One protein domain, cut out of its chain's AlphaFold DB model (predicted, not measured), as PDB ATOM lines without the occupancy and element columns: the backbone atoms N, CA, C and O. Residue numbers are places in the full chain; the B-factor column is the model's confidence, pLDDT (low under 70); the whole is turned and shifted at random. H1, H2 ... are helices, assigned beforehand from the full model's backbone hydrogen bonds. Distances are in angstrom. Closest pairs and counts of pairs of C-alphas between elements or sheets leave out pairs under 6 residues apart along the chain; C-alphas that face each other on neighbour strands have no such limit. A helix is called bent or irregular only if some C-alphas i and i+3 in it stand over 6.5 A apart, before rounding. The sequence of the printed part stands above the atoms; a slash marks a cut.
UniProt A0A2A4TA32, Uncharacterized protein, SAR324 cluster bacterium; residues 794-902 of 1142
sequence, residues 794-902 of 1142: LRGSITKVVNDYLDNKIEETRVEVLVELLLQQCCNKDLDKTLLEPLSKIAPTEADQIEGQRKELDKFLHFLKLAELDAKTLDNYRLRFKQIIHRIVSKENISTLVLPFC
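Overview. This is residues 794 to 902 of the 1142 residues of an uncharacterized protein of SAR324 cluster bacterium (UniProt A0A2A4TA32). A long straight helix, H1, sticks out as an arm through its residues 798 to 803 and 805 to 810, while its later part runs into a cluster of five shorter helices. There H5 crosses H1 nearly at right angles, H4 folds back along H5 as a helical hairpin, and H2 and H6 pack on H1, with H3 folded back on H2. The printed part has 109 residues with six named helices, H1 to H6 in chain order, and no named strand; its class is all helix. It is only just loose, close to compact, with a radius of gyration of the C-alphas of 16.2 A, and spans 50 by 37 by 25 A, the arm making the length.

Along the chain. Find C-alpha 798 at (15.576, -18.299, 3.015); from there H1 runs through residues 798 to 828, 45.0 A, to C-alpha 828 at (7.357, -62.399, 6.315). Next come H2, residues 831 to 842, 15.8 A, and H3, residues 844 to 851, 10.4 A. H2 is irregular: C-alphas 834 and 837 are 7.0 A apart. H4, residues 854 to 866, is 18.3 A long, and H5, residues 871 to 888, is 26.4 A. H6, residues 891 to 898, covers 11.0 A and ends at C-alpha 898, at (16.254, -52.604, 11.080).

Arrangement. Begin at H1, the hub, which touches four helices. With residues 816 to 823 alone it touches H5, about perpendicular at 74 degrees; the closest C-alphas are those of Val 819 and Lys 882, 6.5 A apart. H6 touches H1 at a steep tilt of 40 degrees, the same way, closest at the C-alphas of Leu 822 and Val 898, 6.6 A. Residues 822 to 826 of H1 alone touch H2, with the C-alphas of Cys 826 and Thr 834 closest at 5.9 A. H4 touches H1 through residues 861 to 865 alone, closest at the C-alphas of Cys 827 and Lys 865, 5.9 A. Farther out, H4 and H5 form a helical hairpin at a shallow tilt of 32 degrees, opposite ways, with the C-alphas of Phe 860 and Tyr 877 closest at 5.5 A. H2 and H3 form another, at 21 degrees, with the C-alphas of Ser 840 and Ala 847 closest at 5.1 A. H1 and H3 are apart, and so are H4 and H6. In H1, H3, H4, H5 and H6 every O i to N i+4 pair is within hydrogen-bond range; in H2, 5 of 8 are.

Size, cuts and confidence. Look from Leu 794 to Glu 868 for the two C-alphas farthest apart, 54.8 A. The printed part has no cut, and the five links between helices are tight. Residues 867 to 872 also stand free. Mean pLDDT of the printed part is 82.5; residues 794 to 802 and 867 to 868 are under 70.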
ATOM      1  N   LEU A 794      18.394 -14.849  13.580       45.62
ATOM      2  CA  LEU A 794      19.865 -14.905  13.460       45.62
ATOM      3  C   LEU A 794      20.419 -16.208  12.833       45.62
ATOM      4  O   LEU A 794      20.627 -17.192  13.535       45.62
ATOM      5  N   ARG A 795      20.837 -16.112  11.547       43.66
ATOM      6  CA  ARG A 795      21.845 -16.939  10.811       43.66
ATOM      7  C   ARG A 795      21.376 -17.852   9.653       43.66
ATOM      8  O   ARG A 795      22.075 -18.825   9.347       43.66
ATOM      9  N   GLY A 796      20.269 -17.577   8.957       51.47
ATOM     10  CA  GLY A 796      19.900 -18.370   7.771       51.47
ATOM     11  C   GLY A 796      19.304 -17.587   6.607       51.47
ATOM     12  O   GLY A 796      18.353 -16.839   6.794       51.47
ATOM     13  N   SER A 797      19.835 -17.809   5.399       60.53
ATOM     14  CA  SER A 797      19.183 -17.467   4.125       60.53
ATOM     15  C   SER A 797      17.824 -18.178   4.017       60.53
ATOM     16  O   SER A 797      17.627 -19.248   4.595       60.53
ATOM     17  N   ILE A 798      16.871 -17.633   3.256       64.31
ATOM     18  CA  ILE A 798      15.576 -18.299   3.015       64.31
ATOM     19  C   ILE A 798      15.765 -19.675   2.364       64.31
ATOM     20  O   ILE A 798      15.001 -20.609   2.601       64.31
ATOM     21  N   THR A 799      16.843 -19.810   1.589       64.56
ATOM     22  CA  THR A 799      17.324 -21.069   1.032       64.56
ATOM     23  C   THR A 799      17.589 -22.078   2.142       64.56
ATOM     24  O   THR A 799      17.190 -23.230   2.001       64.56
ATOM     25  N   LYS A 800      18.216 -21.639   3.239       68.69
ATOM     26  CA  LYS A 800      18.532 -22.466   4.401       68.69
ATOM     27  C   LYS A 800      17.266 -22.914   5.121       68.69
ATOM     28  O   LYS A 800      17.103 -24.104   5.295       68.69
ATOM     29  N   VAL A 801      16.320 -22.017   5.403       69.62
ATOM     30  CA  VAL A 801      15.052 -22.390   6.068       69.62
ATOM     31  C   VAL A 801      14.235 -23.380   5.237       69.62
ATOM     32  O   VAL A 801      13.701 -24.353   5.767       69.62
ATOM     33  N   VAL A 802      14.159 -23.166   3.919       67.94
ATOM     34  CA  VAL A 802      13.511 -24.124   3.014       67.94
ATOM     35  C   VAL A 802      14.255 -25.460   3.034       67.94
ATOM     36  O   VAL A 802      13.610 -26.500   3.099       67.94
ATOM     37  N   ASN A 803      15.589 -25.459   3.004       72.38
ATOM     38  CA  ASN A 803      16.374 -26.691   3.072       72.38
ATOM     39  C   ASN A 803      16.208 -27.403   4.425       72.38
ATOM     40  O   ASN A 803      15.956 -28.596   4.414       72.38
ATOM     41  N   ASP A 804      16.228 -26.689   5.551       74.94
ATOM     42  CA  ASP A 804      16.040 -27.238   6.900       74.94
ATOM     43  C   ASP A 804      14.650 -27.879   7.047       74.94
ATOM     44  O   ASP A 804      14.506 -28.973   7.594       74.94
ATOM     45  N   TYR A 805      13.608 -27.230   6.516       76.69
ATOM     46  CA  TYR A 805      12.267 -27.810   6.444       76.69
ATOM     47  C   TYR A 805      12.258 -29.116   5.637       76.69
ATOM     48  O   TYR A 805      11.697 -30.120   6.078       76.69
ATOM     49  N   LEU A 806      12.897 -29.112   4.462       73.88
ATOM     50  CA  LEU A 806      12.973 -30.287   3.598       73.88
ATOM     51  C   LEU A 806      13.794 -31.408   4.247       73.88
ATOM     52  O   LEU A 806      13.371 -32.557   4.186       73.88
ATOM     53  N   ASP A 807      14.913 -31.094   4.895       75.75
ATOM     54  CA  ASP A 807      15.786 -32.056   5.574       75.75
ATOM     55  C   ASP A 807      15.074 -32.697   6.768       75.75
ATOM     56  O   ASP A 807      15.087 -33.920   6.906       75.75
ATOM     57  N   ASN A 808      14.325 -31.915   7.554       80.44
ATOM     58  CA  ASN A 808      13.438 -32.462   8.583       80.44
ATOM     59  C   ASN A 808      12.389 -33.411   7.985       80.44
ATOM     60  O   ASN A 808      12.123 -34.477   8.544       80.44
ATOM     61  N   LYS A 809      11.819 -33.061   6.829       81.25
ATOM     62  CA  LYS A 809      10.840 -33.908   6.141       81.25
ATOM     63  C   LYS A 809      11.461 -35.205   5.616       81.25
ATOM     64  O   LYS A 809      10.848 -36.260   5.725       81.25
ATOM     65  N   ILE A 810      12.690 -35.154   5.112       81.25
ATOM     66  CA  ILE A 810      13.438 -36.340   4.673       81.25
ATOM     67  C   ILE A 810      13.740 -37.258   5.845       81.25
ATOM     68  O   ILE A 810      13.634 -38.474   5.710       81.25
ATOM     69  N   GLU A 811      14.079 -36.694   6.997       82.94
ATOM     70  CA  GLU A 811      14.277 -37.453   8.222       82.94
ATOM     71  C   GLU A 811      12.989 -38.151   8.681       82.94
ATOM     72  O   GLU A 811      13.029 -39.313   9.091       82.94
ATOM     73  N   GLU A 812      11.830 -37.500   8.554       83.50
ATOM     74  CA  GLU A 812      10.531 -38.155   8.753       83.50
ATOM     75  C   GLU A 812      10.323 -39.305   7.757       83.50
ATOM     76  O   GLU A 812      10.047 -40.429   8.179       83.50
ATOM     77  N   THR A 813      10.537 -39.063   6.458       84.81
ATOM     78  CA  THR A 813      10.418 -40.090   5.411       84.81
ATOM     79  C   THR A 813      11.364 -41.266   5.653       84.81
ATOM     80  O   THR A 813      10.974 -42.419   5.479       84.81
ATOM     81  N   ARG A 814      12.597 -41.009   6.098       87.31
ATOM     82  CA  ARG A 814      13.573 -42.047   6.447       87.31
ATOM     83  C   ARG A 814      13.014 -42.974   7.513       87.31
ATOM     84  O   ARG A 814      13.039 -44.190   7.338       87.31
ATOM     85  N   VAL A 815      12.485 -42.411   8.600       87.06
ATOM     86  CA  VAL A 815      11.884 -43.213   9.672       87.06
ATOM     87  C   VAL A 815      10.678 -43.990   9.141       87.06
ATOM     88  O   VAL A 815      10.569 -45.179   9.426       87.06
ATOM     89  N   GLU A 816       9.814 -43.379   8.327       87.19
ATOM     90  CA  GLU A 816       8.664 -44.075   7.727       87.19
ATOM     91  C   GLU A 816       9.074 -45.284   6.872       87.19
ATOM     92  O   GLU A 816       8.456 -46.345   6.974       87.19
ATOM     93  N   VAL A 817      10.133 -45.158   6.065       88.31
ATOM     94  CA  VAL A 817      10.676 -46.263   5.256       88.31
ATOM     95  C   VAL A 817      11.216 -47.384   6.142       88.31
ATOM     96  O   VAL A 817      10.970 -48.559   5.874       88.31
ATOM     97  N   LEU A 818      11.923 -47.046   7.222       88.94
ATOM     98  CA  LEU A 818      12.427 -48.040   8.172       88.94
ATOM     99  C   LEU A 818      11.278 -48.782   8.877       88.94
ATOM    100  O   LEU A 818      11.337 -50.004   9.019       88.94
ATOM    101  N   VAL A 819      10.202 -48.084   9.258       89.31
ATOM    102  CA  VAL A 819       9.000 -48.726   9.821       89.31
ATOM    103  C   VAL A 819       8.298 -49.610   8.788       89.31
ATOM    104  O   VAL A 819       7.845 -50.701   9.134       89.31
ATOM    105  N   GLU A 820       8.232 -49.194   7.523       88.69
ATOM    106  CA  GLU A 820       7.684 -50.023   6.444       88.69
ATOM    107  C   GLU A 820       8.495 -51.315   6.250       88.69
ATOM    108  O   GLU A 820       7.917 -52.389   6.083       88.69
ATOM    109  N   LEU A 821       9.826 -51.253   6.348       87.00
ATOM    110  CA  LEU A 821      10.667 -52.451   6.318       87.00
ATOM    111  C   LEU A 821      10.386 -53.379   7.505       87.00
ATOM    112  O   LEU A 821      10.278 -54.591   7.313       87.00
ATOM    113  N   LEU A 822      10.226 -52.835   8.717       88.25
ATOM    114  CA  LEU A 822       9.830 -53.633   9.884       88.25
ATOM    115  C   LEU A 822       8.475 -54.301   9.660       88.25
ATOM    116  O   LEU A 822       8.338 -55.494   9.927       88.25
ATOM    117  N   LEU A 823       7.501 -53.570   9.114       89.38
ATOM    118  CA  LEU A 823       6.190 -54.110   8.774       89.38
ATOM    119  C   LEU A 823       6.309 -55.283   7.790       89.38
ATOM    120  O   LEU A 823       5.760 -56.356   8.047       89.38
ATOM    121  N   GLN A 824       7.073 -55.121   6.706       86.00
ATOM    122  CA  GLN A 824       7.311 -56.192   5.734       86.00
ATOM    123  C   GLN A 824       7.977 -57.416   6.379       86.00
ATOM    124  O   GLN A 824       7.585 -58.552   6.108       86.00
ATOM    125  N   GLN A 825       8.951 -57.213   7.270       87.38
ATOM    126  CA  GLN A 825       9.597 -58.316   7.983       87.38
ATOM    127  C   GLN A 825       8.656 -59.002   8.984       87.38
ATOM    128  O   GLN A 825       8.672 -60.230   9.073       87.38
ATOM    129  N   CYS A 826       7.778 -58.262   9.664       87.94
ATOM    130  CA  CYS A 826       6.720 -58.830  10.502       87.94
ATOM    131  C   CYS A 826       5.708 -59.644   9.677       87.94
ATOM    132  O   CYS A 826       5.221 -60.679  10.141       87.94
ATOM    133  N   CYS A 827       5.412 -59.213   8.447       85.50
ATOM    134  CA  CYS A 827       4.589 -59.973   7.509       85.50
ATOM    135  C   CYS A 827       5.281 -61.274   7.046       85.50
ATOM    136  O   CYS A 827       4.622 -62.309   6.952       85.50
ATOM    137  N   ASN A 828       6.596 -61.246   6.813       83.31
ATOM    138  CA  ASN A 828       7.357 -62.399   6.315       83.31
ATOM    139  C   ASN A 828       7.733 -63.420   7.400       83.31
ATOM    140  O   ASN A 828       7.793 -64.619   7.131       83.31
ATOM    141  N   LYS A 829       8.035 -62.947   8.611       81.31
ATOM    142  CA  LYS A 829       8.374 -63.769   9.779       81.31
ATOM    143  C   LYS A 829       7.192 -63.716  10.747       81.31
ATOM    144  O   LYS A 829       6.101 -64.136  10.378       81.31
ATOM    145  N   ASP A 830       7.393 -63.156  11.939       83.38
ATOM    146  CA  ASP A 830       6.365 -62.897  12.950       83.38
ATOM    147  C   ASP A 830       6.738 -61.660  13.786       83.38
ATOM    148  O   ASP A 830       7.907 -61.252  13.812       83.38
ATOM    149  N   LEU A 831       5.754 -61.072  14.477       87.12
ATOM    150  CA  LEU A 831       5.921 -59.881  15.324       87.12
ATOM    151  C   LEU A 831       6.946 -60.111  16.448       87.12
ATOM    152  O   LEU A 831       7.810 -59.263  16.674       87.12
ATOM    153  N   ASP A 832       6.900 -61.288  17.082       83.50
ATOM    154  CA  ASP A 832       7.743 -61.627  18.235       83.50
ATOM    155  C   ASP A 832       9.238 -61.599  17.875       83.50
ATOM    156  O   ASP A 832      10.028 -60.887  18.489       83.50
ATOM    157  N   LYS A 833       9.617 -62.296  16.798       82.06
ATOM    158  CA  LYS A 833      11.019 -62.421  16.355       82.06
ATOM    159  C   LYS A 833      11.581 -61.153  15.716       82.06
ATOM    160  O   LYS A 833      12.796 -60.976  15.678       82.06
ATOM    161  N   THR A 834      10.713 -60.322  15.146       83.00
ATOM    162  CA  THR A 834      11.124 -59.152  14.354       83.00
ATOM    163  C   THR A 834      11.171 -57.886  15.202       83.00
ATOM    164  O   THR A 834      12.056 -57.061  14.999       83.00
ATOM    165  N   LEU A 835      10.242 -57.738  16.153       85.69
ATOM    166  CA  LEU A 835      10.062 -56.505  16.915       85.69
ATOM    167  C   LEU A 835      10.203 -56.721  18.426       85.69
ATOM    168  O   LEU A 835      11.047 -56.076  19.034       85.69
ATOM    169  N   LEU A 836       9.445 -57.634  19.044       84.75
ATOM    170  CA  LEU A 836       9.366 -57.740  20.514       84.75
ATOM    171  C   LEU A 836      10.624 -58.342  21.173       84.75
ATOM    172  O   LEU A 836      11.132 -57.790  22.149       84.75
ATOM    173  N   GLU A 837      11.172 -59.444  20.652       86.50
ATOM    174  CA  GLU A 837      12.394 -60.065  21.193       86.50
ATOM    175  C   GLU A 837      13.635 -59.163  21.046       86.50
ATOM    176  O   GLU A 837      14.421 -59.082  21.994       86.50
ATOM    177  N   PRO A 838      13.856 -58.467  19.912       87.06
ATOM    178  CA  PRO A 838      14.954 -57.512  19.806       87.06
ATOM    179  C   PRO A 838      14.706 -56.241  20.634       87.06
ATOM    180  O   PRO A 838      15.619 -55.782  21.319       87.06
ATOM    181  N   LEU A 839      13.480 -55.700  20.641       88.88
ATOM    182  CA  LEU A 839      13.157 -54.476  21.381       88.88
ATOM    183  C   LEU A 839      13.211 -54.688  22.897       88.88
ATOM    184  O   LEU A 839      13.703 -53.818  23.598       88.88
ATOM    185  N   SER A 840      12.819 -55.852  23.417       85.69
ATOM    186  CA  SER A 840      12.940 -56.161  24.855       85.69
ATOM    187  C   SER A 840      14.391 -56.195  25.353       85.69
ATOM    188  O   SER A 840      14.641 -55.946  26.532       85.69
ATOM    189  N   LYS A 841      15.357 -56.450  24.459       86.81
ATOM    190  CA  LYS A 841      16.796 -56.400  24.764       86.81
ATOM    191  C   LYS A 841      17.367 -54.983  24.715       86.81
ATOM    192  O   LYS A 841      18.332 -54.712  25.423       86.81
ATOM    193  N   ILE A 842      16.810 -54.115  23.869       87.94
ATOM    194  CA  ILE A 842      17.322 -52.759  23.617       87.94
ATOM    195  C   ILE A 842      16.602 -51.726  24.503       87.94
ATOM    196  O   ILE A 842      17.250 -50.893  25.128       87.94
ATOM    197  N   ALA A 843      15.273 -51.805  24.594       88.50
ATOM    198  CA  ALA A 843      14.398 -50.891  25.324       88.50
ATOM    199  C   ALA A 843      13.183 -51.642  25.927       88.50
ATOM    200  O   ALA A 843      12.098 -51.670  25.337       88.50
ATOM    201  N   PRO A 844      13.328 -52.244  27.127       86.31
ATOM    202  CA  PRO A 844      12.304 -53.111  27.723       86.31
ATOM    203  C   PRO A 844      10.975 -52.392  27.998       86.31
ATOM    204  O   PRO A 844       9.910 -52.966  27.809       86.31
ATOM    205  N   THR A 845      11.017 -51.107  28.357       86.31
ATOM    206  CA  THR A 845       9.816 -50.290  28.591       86.31
ATOM    207  C   THR A 845       9.007 -50.020  27.320       86.31
ATOM    208  O   THR A 845       7.783 -49.953  27.385       86.31
ATOM    209  N   GLU A 846       9.667 -49.853  26.168       89.69
ATOM    210  CA  GLU A 846       8.985 -49.688  24.873       89.69
ATOM    211  C   GLU A 846       8.396 -51.031  24.412       89.69
ATOM    212  O   GLU A 846       7.272 -51.079  23.911       89.69
ATOM    213  N   ALA A 847       9.108 -52.138  24.658       87.31
ATOM    214  CA  ALA A 847       8.625 -53.489  24.370       87.31
ATOM    215  C   ALA A 847       7.341 -53.834  25.145       87.31
ATOM    216  O   ALA A 847       6.387 -54.315  24.535       87.31
ATOM    217  N   ASP A 848       7.265 -53.509  26.442       86.12
ATOM    218  CA  ASP A 848       6.059 -53.725  27.260       86.12
ATOM    219  C   ASP A 848       4.845 -52.931  26.735       86.12
ATOM    220  O   ASP A 848       3.703 -53.400  26.766       86.12
ATOM    221  N   GLN A 849       5.075 -51.726  26.206       87.50
ATOM    222  CA  GLN A 849       4.022 -50.899  25.611       87.50
ATOM    223  C   GLN A 849       3.538 -51.445  24.259       87.50
ATOM    224  O   GLN A 849       2.334 -51.390  23.981       87.50
ATOM    225  N   ILE A 850       4.440 -51.994  23.434       88.88
ATOM    226  CA  ILE A 850       4.076 -52.702  22.195       88.88
ATOM    227  C   ILE A 850       3.303 -53.985  22.517       88.88
ATOM    228  O   ILE A 850       2.270 -54.236  21.890       88.88
ATOM    229  N   GLU A 851       3.720 -54.747  23.533       87.00
ATOM    230  CA  GLU A 851       3.011 -55.951  23.991       87.00
ATOM    231  C   GLU A 851       1.577 -55.610  24.440       87.00
ATOM    232  O   GLU A 851       0.620 -56.316  24.111       87.00
ATOM    233  N   GLY A 852       1.381 -54.451  25.081       85.81
ATOM    234  CA  GLY A 852       0.057 -53.922  25.424       85.81
ATOM    235  C   GLY A 852      -0.864 -53.639  24.222       85.81
ATOM    236  O   GLY A 852      -2.085 -53.610  24.384       85.81
ATOM    237  N   GLN A 853      -0.317 -53.458  23.013       89.50
ATOM    238  CA  GLN A 853      -1.062 -53.228  21.762       89.50
ATOM    239  C   GLN A 853      -1.111 -54.464  20.842       89.50
ATOM    240  O   GLN A 853      -1.660 -54.393  19.739       89.50
ATOM    241  N   ARG A 854      -0.591 -55.612  21.291       87.81
ATOM    242  CA  ARG A 854      -0.403 -56.823  20.478       87.81
ATOM    243  C   ARG A 854      -1.646 -57.276  19.711       87.81
ATOM    244  O   ARG A 854      -1.564 -57.559  18.522       87.81
ATOM    245  N   LYS A 855      -2.819 -57.274  20.356       86.31
ATOM    246  CA  LYS A 855      -4.085 -57.709  19.730       86.31
ATOM    247  C   LYS A 855      -4.452 -56.913  18.473       86.31
ATOM    248  O   LYS A 855      -5.001 -57.486  17.536       86.31
ATOM    249  N   GLU A 856      -4.187 -55.607  18.455       87.12
ATOM    250  CA  GLU A 856      -4.457 -54.756  17.288       87.12
ATOM    251  C   GLU A 856      -3.380 -54.947  16.210       87.12
ATOM    252  O   GLU A 856      -3.714 -55.067  15.033       87.12
ATOM    253  N   LEU A 857      -2.104 -55.059  16.602       89.06
ATOM    254  CA  LEU A 857      -0.994 -55.279  15.667       89.06
ATOM    255  C   LEU A 857      -1.105 -56.624  14.935       89.06
ATOM    256  O   LEU A 857      -0.995 -56.655  13.711       89.06
ATOM    257  N   ASP A 858      -1.405 -57.713  15.648       87.44
ATOM    258  CA  ASP A 858      -1.607 -59.040  15.048       87.44
ATOM    259  C   ASP A 858      -2.790 -59.041  14.071       87.44
ATOM    260  O   ASP A 858      -2.722 -59.644  12.999       87.44
ATOM    261  N   LYS A 859      -3.861 -58.305  14.396       87.62
ATOM    262  CA  LYS A 859      -5.005 -58.116  13.499       87.62
ATOM    263  C   LYS A 859      -4.596 -57.390  12.215       87.62
ATOM    264  O   LYS A 859      -4.995 -57.818  11.135       87.62
ATOM    265  N   PHE A 860      -3.812 -56.314  12.308       88.94
ATOM    266  CA  PHE A 860      -3.340 -55.582  11.127       88.94
ATOM    267  C   PHE A 860      -2.427 -56.455  10.263       88.94
ATOM    268  O   PHE A 860      -2.641 -56.554   9.056       88.94
ATOM    269  N   LEU A 861      -1.468 -57.152  10.880       86.94
ATOM    270  CA  LEU A 861      -0.559 -58.066  10.188       86.94
ATOM    271  C   LEU A 861      -1.305 -59.222   9.515       86.94
ATOM    272  O   LEU A 861      -0.967 -59.581   8.392       86.94
ATOM    273  N   HIS A 862      -2.337 -59.780  10.153       85.88
ATOM    274  CA  HIS A 862      -3.157 -60.841   9.571       85.88
ATOM    275  C   HIS A 862      -3.824 -60.400   8.261       85.88
ATOM    276  O   HIS A 862      -3.706 -61.090   7.249       85.88
ATOM    277  N   PHE A 863      -4.460 -59.223   8.248       83.44
ATOM    278  CA  PHE A 863      -5.092 -58.693   7.036       83.44
ATOM    279  C   PHE A 863      -4.076 -58.315   5.953       83.44
ATOM    280  O   PHE A 863      -4.332 -58.544   4.773       83.44
ATOM    281  N   LEU A 864      -2.907 -57.797   6.341       84.25
ATOM    282  CA  LEU A 864      -1.829 -57.480   5.404       84.25
ATOM    283  C   LEU A 864      -1.181 -58.737   4.794       84.25
ATOM    284  O   LEU A 864      -0.806 -58.697   3.626       84.25
ATOM    285  N   LYS A 865      -1.097 -59.857   5.535       84.38
ATOM    286  CA  LYS A 865      -0.602 -61.156   5.028       84.38
ATOM    287  C   LYS A 865      -1.571 -61.811   4.030       84.38
ATOM    288  O   LYS A 865      -1.112 -62.482   3.113       84.38
ATOM    289  N   LEU A 866      -2.887 -61.644   4.209       79.12
ATOM    290  CA  LEU A 866      -3.899 -62.281   3.352       79.12
ATOM    291  C   LEU A 866      -4.053 -61.603   1.982       79.12
ATOM    292  O   LEU A 866      -4.394 -62.282   1.025       79.12
ATOM    293  N   ALA A 867      -3.803 -60.293   1.872       69.19
ATOM    294  CA  ALA A 867      -3.893 -59.515   0.622       69.19
ATOM    295  C   ALA A 867      -5.235 -59.627  -0.159       69.19
ATOM    296  O   ALA A 867      -5.303 -59.239  -1.321       69.19
ATOM    297  N   GLU A 868      -6.313 -60.110   0.474       62.53
ATOM    298  CA  GLU A 868      -7.643 -60.320  -0.138       62.53
ATOM    299  C   GLU A 868      -8.584 -59.096  -0.045       62.53
ATOM    300  O   GLU A 868      -9.708 -59.132  -0.546       62.53
ATOM    301  N   LEU A 869      -8.153 -58.013   0.607       72.38
ATOM    302  CA  LEU A 869      -8.937 -56.782   0.780       72.38
ATOM    303  C   LEU A 869      -8.638 -55.748  -0.316       72.38
ATOM    304  O   LEU A 869      -7.607 -55.803  -0.983       72.38
ATOM    305  N   ASP A 870      -9.530 -54.766  -0.482       76.88
ATOM    306  CA  ASP A 870      -9.302 -53.650  -1.398       76.88
ATOM    307  C   ASP A 870      -8.099 -52.791  -0.960       76.88
ATOM    308  O   ASP A 870      -7.838 -52.621   0.236       76.88
ATOM    309  N   ALA A 871      -7.376 -52.226  -1.935       71.50
ATOM    310  CA  ALA A 871      -6.125 -51.490  -1.712       71.50
ATOM    311  C   ALA A 871      -6.256 -50.387  -0.647       71.50
ATOM    312  O   ALA A 871      -5.411 -50.264   0.235       71.50
ATOM    313  N   LYS A 872      -7.381 -49.661  -0.644       76.38
ATOM    314  CA  LYS A 872      -7.638 -48.566   0.300       76.38
ATOM    315  C   LYS A 872      -7.777 -49.053   1.745       76.38
ATOM    316  O   LYS A 872      -7.351 -48.372   2.680       76.38
ATOM    317  N   THR A 873      -8.384 -50.220   1.947       78.62
ATOM    318  CA  THR A 873      -8.505 -50.835   3.273       78.62
ATOM    319  C   THR A 873      -7.158 -51.370   3.764       78.62
ATOM    320  O   THR A 873      -6.830 -51.190   4.940       78.62
ATOM    321  N   LEU A 874      -6.349 -51.960   2.879       80.06
ATOM    322  CA  LEU A 874      -4.985 -52.393   3.205       80.06
ATOM    323  C   LEU A 874      -4.098 -51.205   3.606       80.06
ATOM    324  O   LEU A 874      -3.437 -51.275   4.644       80.06
ATOM    325  N   ASP A 875      -4.160 -50.091   2.875       79.50
ATOM    326  CA  ASP A 875      -3.415 -48.865   3.196       79.50
ATOM    327  C   ASP A 875      -3.788 -48.300   4.574       79.50
ATOM    328  O   ASP A 875      -2.927 -47.864   5.338       79.50
ATOM    329  N   ASN A 876      -5.069 -48.371   4.957       84.12
ATOM    330  CA  ASN A 876      -5.524 -47.948   6.285       84.12
ATOM    331  C   ASN A 876      -4.919 -48.815   7.404       84.12
ATOM    332  O   ASN A 876      -4.505 -48.293   8.440       84.12
ATOM    333  N   TYR A 877      -4.821 -50.134   7.206       86.44
ATOM    334  CA  TYR A 877      -4.165 -51.015   8.177       86.44
ATOM    335  C   TYR A 877      -2.657 -50.763   8.266       86.44
ATOM    336  O   TYR A 877      -2.127 -50.729   9.380       86.44
ATOM    337  N   ARG A 878      -1.979 -50.503   7.138       85.50
ATOM    338  CA  ARG A 878      -0.567 -50.075   7.139       85.50
ATOM    339  C   ARG A 878      -0.380 -48.777   7.919       85.50
ATOM    340  O   ARG A 878       0.478 -48.709   8.795       85.50
ATOM    341  N   LEU A 879      -1.222 -47.774   7.663       85.38
ATOM    342  CA  LEU A 879      -1.161 -46.479   8.344       85.38
ATOM    343  C   LEU A 879      -1.337 -46.627   9.862       85.38
ATOM    344  O   LEU A 879      -0.570 -46.055  10.633       85.38
ATOM    345  N   ARG A 880      -2.313 -47.428  10.305       88.31
ATOM    346  CA  ARG A 880      -2.547 -47.687  11.737       88.31
ATOM    347  C   ARG A 880      -1.386 -48.424  12.394       88.31
ATOM    348  O   ARG A 880      -1.039 -48.098  13.526       88.31
ATOM    349  N   PHE A 881      -0.769 -49.378  11.695       90.31
ATOM    350  CA  PHE A 881       0.448 -50.033  12.174       90.31
ATOM    351  C   PHE A 881       1.572 -49.006  12.368       90.31
ATOM    352  O   PHE A 881       2.096 -48.885  13.477       90.31
ATOM    353  N   LYS A 882       1.872 -48.199  11.337       88.44
ATOM    354  CA  LYS A 882       2.890 -47.133  11.396       88.44
ATOM    355  C   LYS A 882       2.640 -46.179  12.572       88.44
ATOM    356  O   LYS A 882       3.556 -45.902  13.340       88.44
ATOM    357  N   GLN A 883       1.395 -45.742  12.779       88.75
ATOM    358  CA  GLN A 883       1.014 -44.852  13.887       88.75
ATOM    359  C   GLN A 883       1.297 -45.441  15.276       88.75
ATOM    360  O   GLN A 883       1.751 -44.718  16.162       88.75
ATOM    361  N   ILE A 884       1.033 -46.736  15.486       88.50
ATOM    362  CA  ILE A 884       1.315 -47.392  16.772       88.50
ATOM    363  C   ILE A 884       2.824 -47.447  17.019       88.50
ATOM    364  O   ILE A 884       3.259 -47.111  18.120       88.50
ATOM    365  N   ILE A 885       3.607 -47.812  16.000       90.06
ATOM    366  CA  ILE A 885       5.069 -47.877  16.107       90.06
ATOM    367  C   ILE A 885       5.656 -46.490  16.388       90.06
ATOM    368  O   ILE A 885       6.396 -46.348  17.355       90.06
ATOM    369  N   HIS A 886       5.263 -45.453  15.641       87.25
ATOM    370  CA  HIS A 886       5.745 -44.081  15.860       87.25
ATOM    371  C   HIS A 886       5.413 -43.520  17.246       87.25
ATOM    372  O   HIS A 886       6.155 -42.689  17.765       87.25
ATOM    373  N   ARG A 887       4.289 -43.935  17.841       89.38
ATOM    374  CA  ARG A 887       3.867 -43.463  19.164       89.38
ATOM    375  C   ARG A 887       4.690 -44.076  20.299       89.38
ATOM    376  O   ARG A 887       4.784 -43.459  21.355       89.38
ATOM    377  N   ILE A 888       5.195 -45.294  20.115       89.00
ATOM    378  CA  ILE A 888       5.750 -46.114  21.201       89.00
ATOM    379  C   ILE A 888       7.264 -46.301  21.066       89.00
ATOM    380  O   ILE A 888       7.964 -46.253  22.072       89.00
ATOM    381  N   VAL A 889       7.773 -46.512  19.850       89.12
ATOM    382  CA  VAL A 889       9.186 -46.828  19.606       89.12
ATOM    383  C   VAL A 889       9.941 -45.568  19.199       89.12
ATOM    384  O   VAL A 889       9.544 -44.866  18.265       89.12
ATOM    385  N   SER A 890      11.054 -45.284  19.876       88.25
ATOM    386  CA  SER A 890      11.899 -44.136  19.538       88.25
ATOM    387  C   SER A 890      12.628 -44.310  18.192       88.25
ATOM    388  O   SER A 890      12.889 -45.423  17.731       88.25
ATOM    389  N   LYS A 891      12.988 -43.192  17.537       86.19
ATOM    390  CA  LYS A 891      13.650 -43.189  16.212       86.19
ATOM    391  C   LYS A 891      14.988 -43.953  16.203       86.19
ATOM    392  O   LYS A 891      15.304 -44.642  15.230       86.19
ATOM    393  N   GLU A 892      15.759 -43.853  17.286       85.31
ATOM    394  CA  GLU A 892      17.041 -44.557  17.459       85.31
ATOM    395  C   GLU A 892      16.840 -46.076  17.552       85.31
ATOM    396  O   GLU A 892      17.542 -46.855  16.896       85.31
ATOM    397  N   ASN A 893      15.808 -46.505  18.283       88.06
ATOM    398  CA  ASN A 893      15.466 -47.916  18.415       88.06
ATOM    399  C   ASN A 893      14.937 -48.497  17.099       88.06
ATOM    400  O   ASN A 893      15.351 -49.592  16.727       88.06
ATOM    401  N   ILE A 894      14.115 -47.759  16.339       87.44
ATOM    402  CA  ILE A 894      13.669 -48.174  14.992       87.44
ATOM    403  C   ILE A 894      14.874 -48.453  14.084       87.44
ATOM    404  O   ILE A 894      14.925 -49.493  13.429       87.44
ATOM    405  N   SER A 895      15.868 -47.562  14.086       84.75
ATOM    406  CA  SER A 895      17.083 -47.728  13.277       84.75
ATOM    407  C   SER A 895      17.856 -48.986  13.685       84.75
ATOM    408  O   SER A 895      18.257 -49.776  12.832       84.75
ATOM    409  N   THR A 896      17.986 -49.228  14.992       85.31
ATOM    410  CA  THR A 896      18.685 -50.401  15.542       85.31
ATOM    411  C   THR A 896      17.976 -51.717  15.207       85.31
ATOM    412  O   THR A 896      18.625 -52.711  14.882       85.31
ATOM    413  N   LEU A 897      16.640 -51.725  15.233       86.12
ATOM    414  CA  LEU A 897      15.815 -52.890  14.903       86.12
ATOM    415  C   LEU A 897      15.911 -53.298  13.429       86.12
ATOM    416  O   LEU A 897      15.759 -54.478  13.114       86.12
ATOM    417  N   VAL A 898      16.163 -52.346  12.526       86.06
ATOM    418  CA  VAL A 898      16.254 -52.604  11.080       86.06
ATOM    419  C   VAL A 898      17.644 -53.075  10.643       86.06
ATOM    420  O   VAL A 898      17.744 -53.771   9.630       86.06
ATOM    421  N   LEU A 899      18.705 -52.786  11.410       83.25
ATOM    422  CA  LEU A 899      20.094 -53.162  11.082       83.25
ATOM    423  C   LEU A 899      20.286 -54.626  10.626       83.25
ATOM    424  O   LEU A 899      21.016 -54.835   9.657       83.25
ATOM    425  N   PRO A 900      19.642 -55.648  11.236       84.19
ATOM    426  CA  PRO A 900      19.782 -57.039  10.793       84.19
ATOM    427  C   PRO A 900      19.204 -57.323   9.399       84.19
ATOM    428  O   PRO A 900      19.497 -58.366   8.818       84.19
ATOM    429  N   PHE A 901      18.342 -56.442   8.887       81.00
ATOM    430  CA  PHE A 901      17.629 -56.602   7.619       81.00
ATOM    431  C   PHE A 901      18.156 -55.674   6.524       81.00
ATOM    432  O   PHE A 901      18.018 -55.991   5.343       81.00
ATOM    433  N   CYS A 902      18.741 -54.531   6.892       82.06
ATOM    434  CA  CYS A 902      19.338 -53.588   5.957       82.06
ATOM    435  C   CYS A 902      20.495 -52.822   6.608       82.06
ATOM    436  O   CYS A 902      20.297 -52.079   7.567       82.06
TER     437      CYS A 902